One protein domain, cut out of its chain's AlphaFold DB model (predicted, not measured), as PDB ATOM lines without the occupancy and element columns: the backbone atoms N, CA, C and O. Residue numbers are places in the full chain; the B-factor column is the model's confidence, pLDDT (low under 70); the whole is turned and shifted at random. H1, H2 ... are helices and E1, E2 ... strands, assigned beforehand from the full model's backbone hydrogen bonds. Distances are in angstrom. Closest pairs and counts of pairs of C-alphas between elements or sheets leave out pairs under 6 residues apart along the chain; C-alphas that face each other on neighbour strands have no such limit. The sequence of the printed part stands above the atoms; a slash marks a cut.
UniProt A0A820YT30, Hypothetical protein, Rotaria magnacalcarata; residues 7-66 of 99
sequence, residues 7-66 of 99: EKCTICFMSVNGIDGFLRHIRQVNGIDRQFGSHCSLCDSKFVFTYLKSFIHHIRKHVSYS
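What this domain is: This is residues 7 to 66 of the 99 residues of the protein "Hypothetical protein" of Rotaria magnacalcarata (UniProt A0A820YT30). Two helices meet near their ends at a corner, the end of H1 near the start of H2, in a loosely built model. Residues 7 to 17, which fold back on themselves and hold the short strand E1, lie beside H1, and a wide loop, residues 30 to 51, swings out on the side of H2. The printed part has 60 residues, with one named strand and two named helices in the order E1, H1, H2; the class is mostly helix, with under half of the residues in named elements. The whole is only just loose, close to compact, with a radius of gyration of the C-alphas of 12.7 A, and spans 37 by 23 by 13 A.

How they stand to each other: H2, residues 52 to 65, only just touches H1, residues 19 to 29, with 3 pairs of C-alphas within 8 A. H2 touches H1 with residues 52 to 53 alone, and the closest C-alphas of the two, those of Val 29 and Leu 52, are 5.1 A apart. The two run the same way at a steep tilt of 68 degrees, only just short of about perpendicular. E1, residues 15 to 17, is apart from H2. The closest C-alphas of E1 and H1, those of Val 16 and Phe 22, are 5.6 A apart. E1 pairs with no named strand, but residues 7 to 8 pair antiparallel with its residues 15 to 16. In H1 and H2 every O i to N i+4 pair is within hydrogen-bond range.

Where its parts are: H2 is 20.0 A long, from C-alpha 52 at (-34.946, 9.622, -43.431) to C-alpha 65 at (-34.194, -3.979, -58.061). H1 is 15.1 A long and begins at C-alpha 19 (-50.020, 21.430, -38.157). E1 measures 6.8 A.

The domain as a whole: The C-alphas farthest apart, of Ile 19 and Asp 44, are 37.1 A apart. The printed part has no cut. The link from E1 to H1 is tight, and that from H1 to H2, 22 residues, is long. Mean pLDDT of the printed part is 73.7; residues 31 to 39, 41, 44 to 51 and 63 to 66 are under 70.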
ATOM      1  N   GLU A   7     -52.034  17.239 -43.448       87.25
ATOM      2  CA  GLU A   7     -50.879  17.650 -44.235       87.25
ATOM      3  C   GLU A   7     -50.143  16.414 -44.751       87.25
ATOM      4  O   GLU A   7     -49.891  15.459 -44.010       87.25
ATOM      5  N   LYS A   8     -49.787  16.418 -46.036       87.25
ATOM      6  CA  LYS A   8     -49.071  15.308 -46.670       87.25
ATOM      7  C   LYS A   8     -47.586  15.628 -46.758       87.25
ATOM      8  O   LYS A   8     -47.186  16.621 -47.357       87.25
ATOM      9  N   CYS A   9     -46.750  14.752 -46.211       84.44
ATOM     10  CA  CYS A   9     -45.306  14.890 -46.331       84.44
ATOM     11  C   CYS A   9     -44.859  14.546 -47.752       84.44
ATOM     12  O   CYS A   9     -45.088  13.439 -48.224       84.44
ATOM     13  N   THR A  10     -44.168  15.452 -48.434       83.88
ATOM     14  CA  THR A  10     -43.676  15.217 -49.804       83.88
ATOM     15  C   THR A  10     -42.453  14.298 -49.865       83.88
ATOM     16  O   THR A  10     -42.087  13.826 -50.937       83.88
ATOM     17  N   ILE A  11     -41.820  14.022 -48.721       78.75
ATOM     18  CA  ILE A  11     -40.601  13.210 -48.639       78.75
ATOM     19  C   ILE A  11     -40.945  11.731 -48.432       78.75
ATOM     20  O   ILE A  11     -40.419  10.871 -49.136       78.75
ATOM     21  N   CYS A  12     -41.832  11.433 -47.476       77.81
ATOM     22  CA  CYS A  12     -42.241  10.061 -47.154       77.81
ATOM     23  C   CYS A  12     -43.682   9.726 -47.557       77.81
ATOM     24  O   CYS A  12     -44.106   8.589 -47.386       77.81
ATOM     25  N   PHE A  13     -44.428  10.688 -48.106       81.88
ATOM     26  CA  PHE A  13     -45.805  10.528 -48.596       81.88
ATOM     27  C   PHE A  13     -46.839  10.156 -47.521       81.88
ATOM     28  O   PHE A  13     -48.004   9.937 -47.850       81.88
ATOM     29  N   MET A  14     -46.444  10.166 -46.245       82.38
ATOM     30  CA  MET A  14     -47.327   9.967 -45.099       82.38
ATOM     31  C   MET A  14     -48.229  11.188 -44.891       82.38
ATOM     32  O   MET A  14     -47.782  12.332 -45.012       82.38
ATOM     33  N   SER A  15     -49.497  10.935 -44.571       88.31
ATOM     34  CA  SER A  15     -50.458  11.973 -44.192       88.31
ATOM     35  C   SER A  15     -50.460  12.129 -42.675       88.31
ATOM     36  O   SER A  15     -50.512  11.134 -41.954       88.31
ATOM     37  N   VAL A  16     -50.374  13.365 -42.192       89.19
ATOM     38  CA  VAL A  16     -50.282  13.691 -40.768       89.19
ATOM     39  C   VAL A  16     -51.384  14.682 -40.418       89.19
ATOM     40  O   VAL A  16     -51.552  15.702 -41.082       89.19
ATOM     41  N   ASN A  17     -52.137  14.385 -39.363       88.62
ATOM     42  CA  ASN A  17     -53.218  15.252 -38.908       88.62
ATOM     43  C   ASN A  17     -52.667  16.371 -38.024       88.62
ATOM     44  O   ASN A  17     -51.961  16.107 -37.047       88.62
ATOM     45  N   GLY A  18     -53.052  17.609 -38.336       85.94
ATOM     46  CA  GLY A  18     -52.708  18.783 -37.544       85.94
ATOM     47  C   GLY A  18     -51.315  19.341 -37.842       85.94
ATOM     48  O   GLY A  18     -50.348  18.616 -38.088       85.94
ATOM     49  N   ILE A  19     -51.218  20.670 -37.779       85.69
ATOM     50  CA  ILE A  19     -50.020  21.430 -38.157       85.69
ATOM     51  C   ILE A  19     -48.837  21.101 -37.235       85.69
ATOM     52  O   ILE A  19     -47.742  20.832 -37.720       85.69
ATOM     53  N   ASP A  20     -49.048  21.031 -35.919       84.69
ATOM     54  CA  ASP A  20     -47.973  20.722 -34.961       84.69
ATOM     55  C   ASP A  20     -47.415  19.303 -35.143       84.69
ATOM     56  O   ASP A  20     -46.201  19.075 -35.061       84.69
ATOM     57  N   GLY A  21     -48.298  18.345 -35.446       84.31
ATOM     58  CA  GLY A  21     -47.923  16.974 -35.782       84.31
ATOM     59  C   GLY A  21     -47.089  16.921 -37.058       84.31
ATOM     60  O   GLY A  21     -46.050  16.256 -37.092       84.31
ATOM     61  N   PHE A  22     -47.502  17.673 -38.079       86.44
ATOM     62  CA  PHE A  22     -46.783  17.781 -39.342       86.44
ATOM     63  C   PHE A  22     -45.406  18.442 -39.183       86.44
ATOM     64  O   PHE A  22     -44.414  17.909 -39.673       86.44
ATOM     65  N   LEU A  23     -45.291  19.541 -38.430       84.62
ATOM     66  CA  LEU A  23     -44.007  20.210 -38.181       84.62
ATOM     67  C   LEU A  23     -43.021  19.306 -37.432       84.62
ATOM     68  O   LEU A  23     -41.841  19.239 -37.786       84.62
ATOM     69  N   ARG A  24     -43.494  18.562 -36.424       83.50
ATOM     70  CA  ARG A  24     -42.674  17.561 -35.725       83.50
ATOM     71  C   ARG A  24     -42.234  16.439 -36.665       83.50
ATOM     72  O   ARG A  24     -41.076  16.034 -36.621       83.50
ATOM     73  N   HIS A  25     -43.131  15.970 -37.528       84.12
ATOM     74  CA  HIS A  25     -42.811  14.973 -38.543       84.12
ATOM     75  C   HIS A  25     -41.722  15.468 -39.508       84.12
ATOM     76  O   HIS A  25     -40.758  14.750 -39.757       84.12
ATOM     77  N   ILE A  26     -41.811  16.708 -39.999       83.81
ATOM     78  CA  ILE A  26     -40.796  17.289 -40.891       83.81
ATOM     79  C   ILE A  26     -39.426  17.390 -40.204       83.81
ATOM     80  O   ILE A  26     -38.415  17.065 -40.830       83.81
ATOM     81  N   ARG A  27     -39.363  17.766 -38.918       79.94
ATOM     82  CA  ARG A  27     -38.099  17.769 -38.153       79.94
ATOM     83  C   ARG A  27     -37.464  16.381 -38.069       79.94
ATOM     84  O   ARG A  27     -36.259  16.247 -38.284       79.94
ATOM     85  N   GLN A  28     -38.280  15.352 -37.837       74.75
ATOM     86  CA  GLN A  28     -37.819  13.966 -37.864       74.75
ATOM     87  C   GLN A  28     -37.308  13.593 -39.255       74.75
ATOM     88  O   GLN A  28     -36.179  13.138 -39.385       74.75
ATOM     89  N   VAL A  29     -38.088  13.839 -40.308       74.38
ATOM     90  CA  VAL A  29     -37.724  13.490 -41.690       74.38
ATOM     91  C   VAL A  29     -36.408  14.145 -42.131       74.38
ATOM     92  O   VAL A  29     -35.592  13.504 -42.799       74.38
ATOM     93  N   ASN A  30     -36.184  15.400 -41.736       72.81
ATOM     94  CA  ASN A  30     -34.962  16.146 -42.033       72.81
ATOM     95  C   ASN A  30     -33.763  15.750 -41.155       72.81
ATOM     96  O   ASN A  30     -32.688  16.317 -41.324       72.81
ATOM     97  N   GLY A  31     -33.909  14.770 -40.255       65.06
ATOM     98  CA  GLY A  31     -32.799  14.228 -39.467       65.06
ATOM     99  C   GLY A  31     -32.302  15.160 -38.363       65.06
ATOM    100  O   GLY A  31     -31.188  14.980 -37.883       65.06
ATOM    101  N   ILE A  32     -33.104  16.149 -37.955       63.91
ATOM    102  CA  ILE A  32     -32.722  17.091 -36.891       63.91
ATOM    103  C   ILE A  32     -32.766  16.398 -35.515       63.91
ATOM    104  O   ILE A  32     -31.991  16.747 -34.635       63.91
ATOM    105  N   ASP A  33     -33.614  15.372 -35.353       57.22
ATOM    106  CA  ASP A  33     -33.909  14.777 -34.040       57.22
ATOM    107  C   ASP A  33     -33.520  13.293 -33.862       57.22
ATOM    108  O   ASP A  33     -33.621  12.783 -32.745       57.22
ATOM    109  N   ARG A  34     -33.098  12.542 -34.897       58.16
ATOM    110  CA  ARG A  34     -32.676  11.130 -34.714       58.16
ATOM    111  C   ARG A  34     -32.007  10.499 -35.935       58.16
ATOM    112  O   ARG A  34     -32.377  10.779 -37.069       58.16
ATOM    113  N   GLN A  35     -31.100   9.556 -35.669       57.97
ATOM    114  CA  GLN A  35     -30.566   8.616 -36.658       57.97
ATOM    115  C   GLN A  35     -31.637   7.563 -37.003       57.97
ATOM    116  O   GLN A  35     -32.204   6.920 -36.115       57.97
ATOM    117  N   PHE A  36     -31.919   7.381 -38.290       58.12
ATOM    118  CA  PHE A  36     -32.850   6.397 -38.840       58.12
ATOM    119  C   PHE A  36     -32.176   5.032 -38.975       58.12
ATOM    120  O   PHE A  36     -31.850   4.597 -40.071       58.12
ATOM    121  N   GLY A  37     -31.981   4.359 -37.840       60.78
ATOM    122  CA  GLY A  37     -31.506   2.974 -37.785       60.78
ATOM    123  C   GLY A  37     -30.069   2.766 -38.286       60.78
ATOM    124  O   GLY A  37     -29.510   3.564 -39.032       60.78
ATOM    125  N   SER A  38     -29.458   1.673 -37.832       60.12
ATOM    126  CA  SER A  38     -28.110   1.232 -38.222       60.12
ATOM    127  C   SER A  38     -28.117   0.025 -39.169       60.12
ATOM    128  O   SER A  38     -27.055  -0.452 -39.569       60.12
ATOM    129  N   HIS A  39     -29.302  -0.494 -39.509       62.25
ATOM    130  CA  HIS A  39     -29.471  -1.722 -40.279       62.25
ATOM    131  C   HIS A  39     -30.675  -1.627 -41.221       62.25
ATOM    132  O   HIS A  39     -31.755  -1.193 -40.816       62.25
ATOM    133  N   CYS A  40     -30.494  -2.051 -42.471       71.81
ATOM    134  CA  CYS A  40     -31.580  -2.210 -43.432       71.81
ATOM    135  C   CYS A  40     -32.144  -3.634 -43.344       71.81
ATOM    136  O   CYS A  40     -31.392  -4.595 -43.361       71.81
ATOM    137  N   SER A  41     -33.462  -3.812 -43.287       68.12
ATOM    138  CA  SER A  41     -34.071  -5.154 -43.247       68.12
ATOM    139  C   SER A  41     -34.049  -5.895 -44.590       68.12
ATOM    140  O   SER A  41     -34.363  -7.078 -44.629       68.12
ATOM    141  N   LEU A  42     -33.730  -5.201 -45.688       72.94
ATOM    142  CA  LEU A  42     -33.723  -5.743 -47.054       72.94
ATOM    143  C   LEU A  42     -32.310  -6.055 -47.566       72.94
ATOM    144  O   LEU A  42     -32.157  -6.665 -48.618       72.94
ATOM    145  N   CYS A  43     -31.273  -5.643 -46.836       74.19
ATOM    146  CA  CYS A  43     -29.903  -6.048 -47.113       74.19
ATOM    147  C   CYS A  43     -29.072  -6.061 -45.836       74.19
ATOM    148  O   CYS A  43     -29.175  -5.136 -45.036       74.19
ATOM    149  N   ASP A  44     -28.140  -7.007 -45.728       61.09
ATOM    150  CA  ASP A  44     -27.195  -7.138 -44.603       61.09
ATOM    151  C   ASP A  44     -26.171  -5.991 -44.489       61.09
ATOM    152  O   ASP A  44     -25.168  -6.069 -43.776       61.09
ATOM    153  N   SER A  45     -26.393  -4.887 -45.201       64.50
ATOM    154  CA  SER A  45     -25.567  -3.702 -45.066       64.50
ATOM    155  C   SER A  45     -25.962  -2.906 -43.822       64.50
ATOM    156  O   SER A  45     -27.065  -2.361 -43.714       64.50
ATOM    157  N   LYS A  46     -25.012  -2.796 -42.889       61.44
ATOM    158  CA  LYS A  46     -25.094  -1.897 -41.733       61.44
ATOM    159  C   LYS A  46     -24.899  -0.454 -42.196       61.44
ATOM    160  O   LYS A  46     -23.774   0.028 -42.294       61.44
ATOM    161  N   PHE A  47     -25.997   0.225 -42.498       65.31
ATOM    162  CA  PHE A  47     -26.006   1.649 -42.810       65.31
ATOM    163  C   PHE A  47     -26.618   2.425 -41.650       65.31
ATOM    164  O   PHE A  47     -27.754   2.165 -41.261       65.31
ATOM    165  N   VAL A  48     -25.879   3.405 -41.126       63.72
ATOM    166  CA  VAL A  48     -26.441   4.425 -40.236       63.72
ATOM    167  C   VAL A  48     -26.991   5.544 -41.111       63.72
ATOM    168  O   VAL A  48     -26.223   6.267 -41.748       63.72
ATOM    169  N   PHE A  49     -28.314   5.690 -41.175       68.19
ATOM    170  CA  PHE A  49     -28.922   6.773 -41.945       68.19
ATOM    171  C   PHE A  49     -29.187   7.971 -41.042       68.19
ATOM    172  O   PHE A  49     -30.114   7.975 -40.242       68.19
ATOM    173  N   THR A  50     -28.415   9.041 -41.199       63.44
ATOM    174  CA  THR A  50     -28.665  10.298 -40.472       63.44
ATOM    175  C   THR A  50     -29.969  10.973 -40.920       63.44
ATOM    176  O   THR A  50     -30.602  11.681 -40.145       63.44
ATOM    177  N   TYR A  51     -30.410  10.713 -42.155       69.19
ATOM    178  CA  TYR A  51     -31.575  11.348 -42.770       69.19
ATOM    179  C   TYR A  51     -32.585  10.308 -43.260       69.19
ATOM    180  O   TYR A  51     -32.219   9.383 -43.994       69.19
ATOM    181  N   LEU A  52     -33.874  10.506 -42.954       72.19
ATOM    182  CA  LEU A  52     -34.946   9.622 -43.431       72.19
ATOM    183  C   LEU A  52     -35.013   9.597 -44.958       72.19
ATOM    184  O   LEU A  52     -35.292   8.559 -45.546       72.19
ATOM    185  N   LYS A  53     -34.721  10.723 -45.618       72.44
ATOM    186  CA  LYS A  53     -34.659  10.798 -47.083       72.44
ATOM    187  C   LYS A  53     -33.653   9.794 -47.661       72.44
ATOM    188  O   LYS A  53     -33.965   9.125 -48.643       72.44
ATOM    189  N   SER A  54     -32.482   9.660 -47.036       75.88
ATOM    190  CA  SER A  54     -31.446   8.711 -47.455       75.88
ATOM    191  C   SER A  54     -31.880   7.268 -47.216       75.88
ATOM    192  O   SER A  54     -31.699   6.428 -48.095       75.88
ATOM    193  N   PHE A  55     -32.526   6.997 -46.077       75.69
ATOM    194  CA  PHE A  55     -33.123   5.691 -45.799       75.69
ATOM    195  C   PHE A  55     -34.204   5.327 -46.830       75.69
ATOM    196  O   PHE A  55     -34.149   4.261 -47.436       75.69
ATOM    197  N   ILE A  56     -35.145   6.233 -47.115       76.31
ATOM    198  CA  ILE A  56     -36.206   6.017 -48.109       76.31
ATOM    199  C   ILE A  56     -35.613   5.786 -49.500       76.31
ATOM    200  O   ILE A  56     -36.067   4.894 -50.210       76.31
ATOM    201  N   HIS A  57     -34.605   6.564 -49.902       80.00
ATOM    202  CA  HIS A  57     -33.927   6.361 -51.181       80.00
ATOM    203  C   HIS A  57     -33.275   4.973 -51.261       80.00
ATOM    204  O   HIS A  57     -33.439   4.274 -52.260       80.00
ATOM    205  N   HIS A  58     -32.601   4.543 -50.193       82.38
ATOM    206  CA  HIS A  58     -32.005   3.214 -50.098       82.38
ATOM    207  C   HIS A  58     -33.054   2.092 -50.198       82.38
ATOM    208  O   HIS A  58     -32.890   1.171 -50.992       82.38
ATOM    209  N   ILE A  59     -34.160   2.186 -49.453       77.50
ATOM    210  CA  ILE A  59     -35.242   1.190 -49.502       77.50
ATOM    211  C   ILE A  59     -35.924   1.168 -50.874       77.50
ATOM    212  O   ILE A  59     -36.202   0.096 -51.403       77.50
ATOM    213  N   ARG A  60     -36.149   2.330 -51.499       79.75
ATOM    214  CA  ARG A  60     -36.695   2.403 -52.864       79.75
ATOM    215  C   ARG A  60     -35.809   1.696 -53.872       79.75
ATOM    216  O   ARG A  60     -36.338   1.037 -54.758       79.75
ATOM    217  N   LYS A  61     -34.487   1.794 -53.716       80.44
ATOM    218  CA  LYS A  61     -33.548   1.052 -54.551       80.44
ATOM    219  C   LYS A  61     -33.833  -0.450 -54.456       80.44
ATOM    220  O   LYS A  61     -33.995  -1.075 -55.491       80.44
ATOM    221  N   HIS A  62     -34.018  -1.012 -53.261       76.31
ATOM    222  CA  HIS A  62     -34.398  -2.429 -53.129       76.31
ATOM    223  C   HIS A  62     -35.673  -2.776 -53.890       76.31
ATOM    224  O   HIS A  62     -35.657  -3.736 -54.644       76.31
ATOM    225  N   VAL A  63     -36.726  -1.959 -53.778       68.62
ATOM    226  CA  VAL A  63     -37.996  -2.194 -54.493       68.62
ATOM    227  C   VAL A  63     -37.829  -2.118 -56.016       68.62
ATOM    228  O   VAL A  63     -38.413  -2.916 -56.740       68.62
ATOM    229  N   SER A  64     -37.010  -1.191 -56.521       61.81
ATOM    230  CA  SER A  64     -36.730  -1.070 -57.958       61.81
ATOM    231  C   SER A  64     -35.850  -2.199 -58.507       61.81
ATOM    232  O   SER A  64     -35.946  -2.507 -59.688       61.81
ATOM    233  N   TYR A  65     -35.002  -2.814 -57.677       54.00
ATOM    234  CA  TYR A  65     -34.194  -3.979 -58.061       54.00
ATOM    235  C   TYR A  65     -34.879  -5.320 -57.742       54.00
ATOM    236  O   TYR A  65     -34.445  -6.354 -58.242       54.00
ATOM    237  N   SER A  66     -35.952  -5.323 -56.944       48.91
ATOM    238  CA  SER A  66     -36.753  -6.507 -56.620       48.91
ATOM    239  C   SER A  66     -37.924  -6.739 -57.579       48.91
ATOM    240  O   SER A  66     -38.821  -7.509 -57.245       48.91
TER     241      SER A  66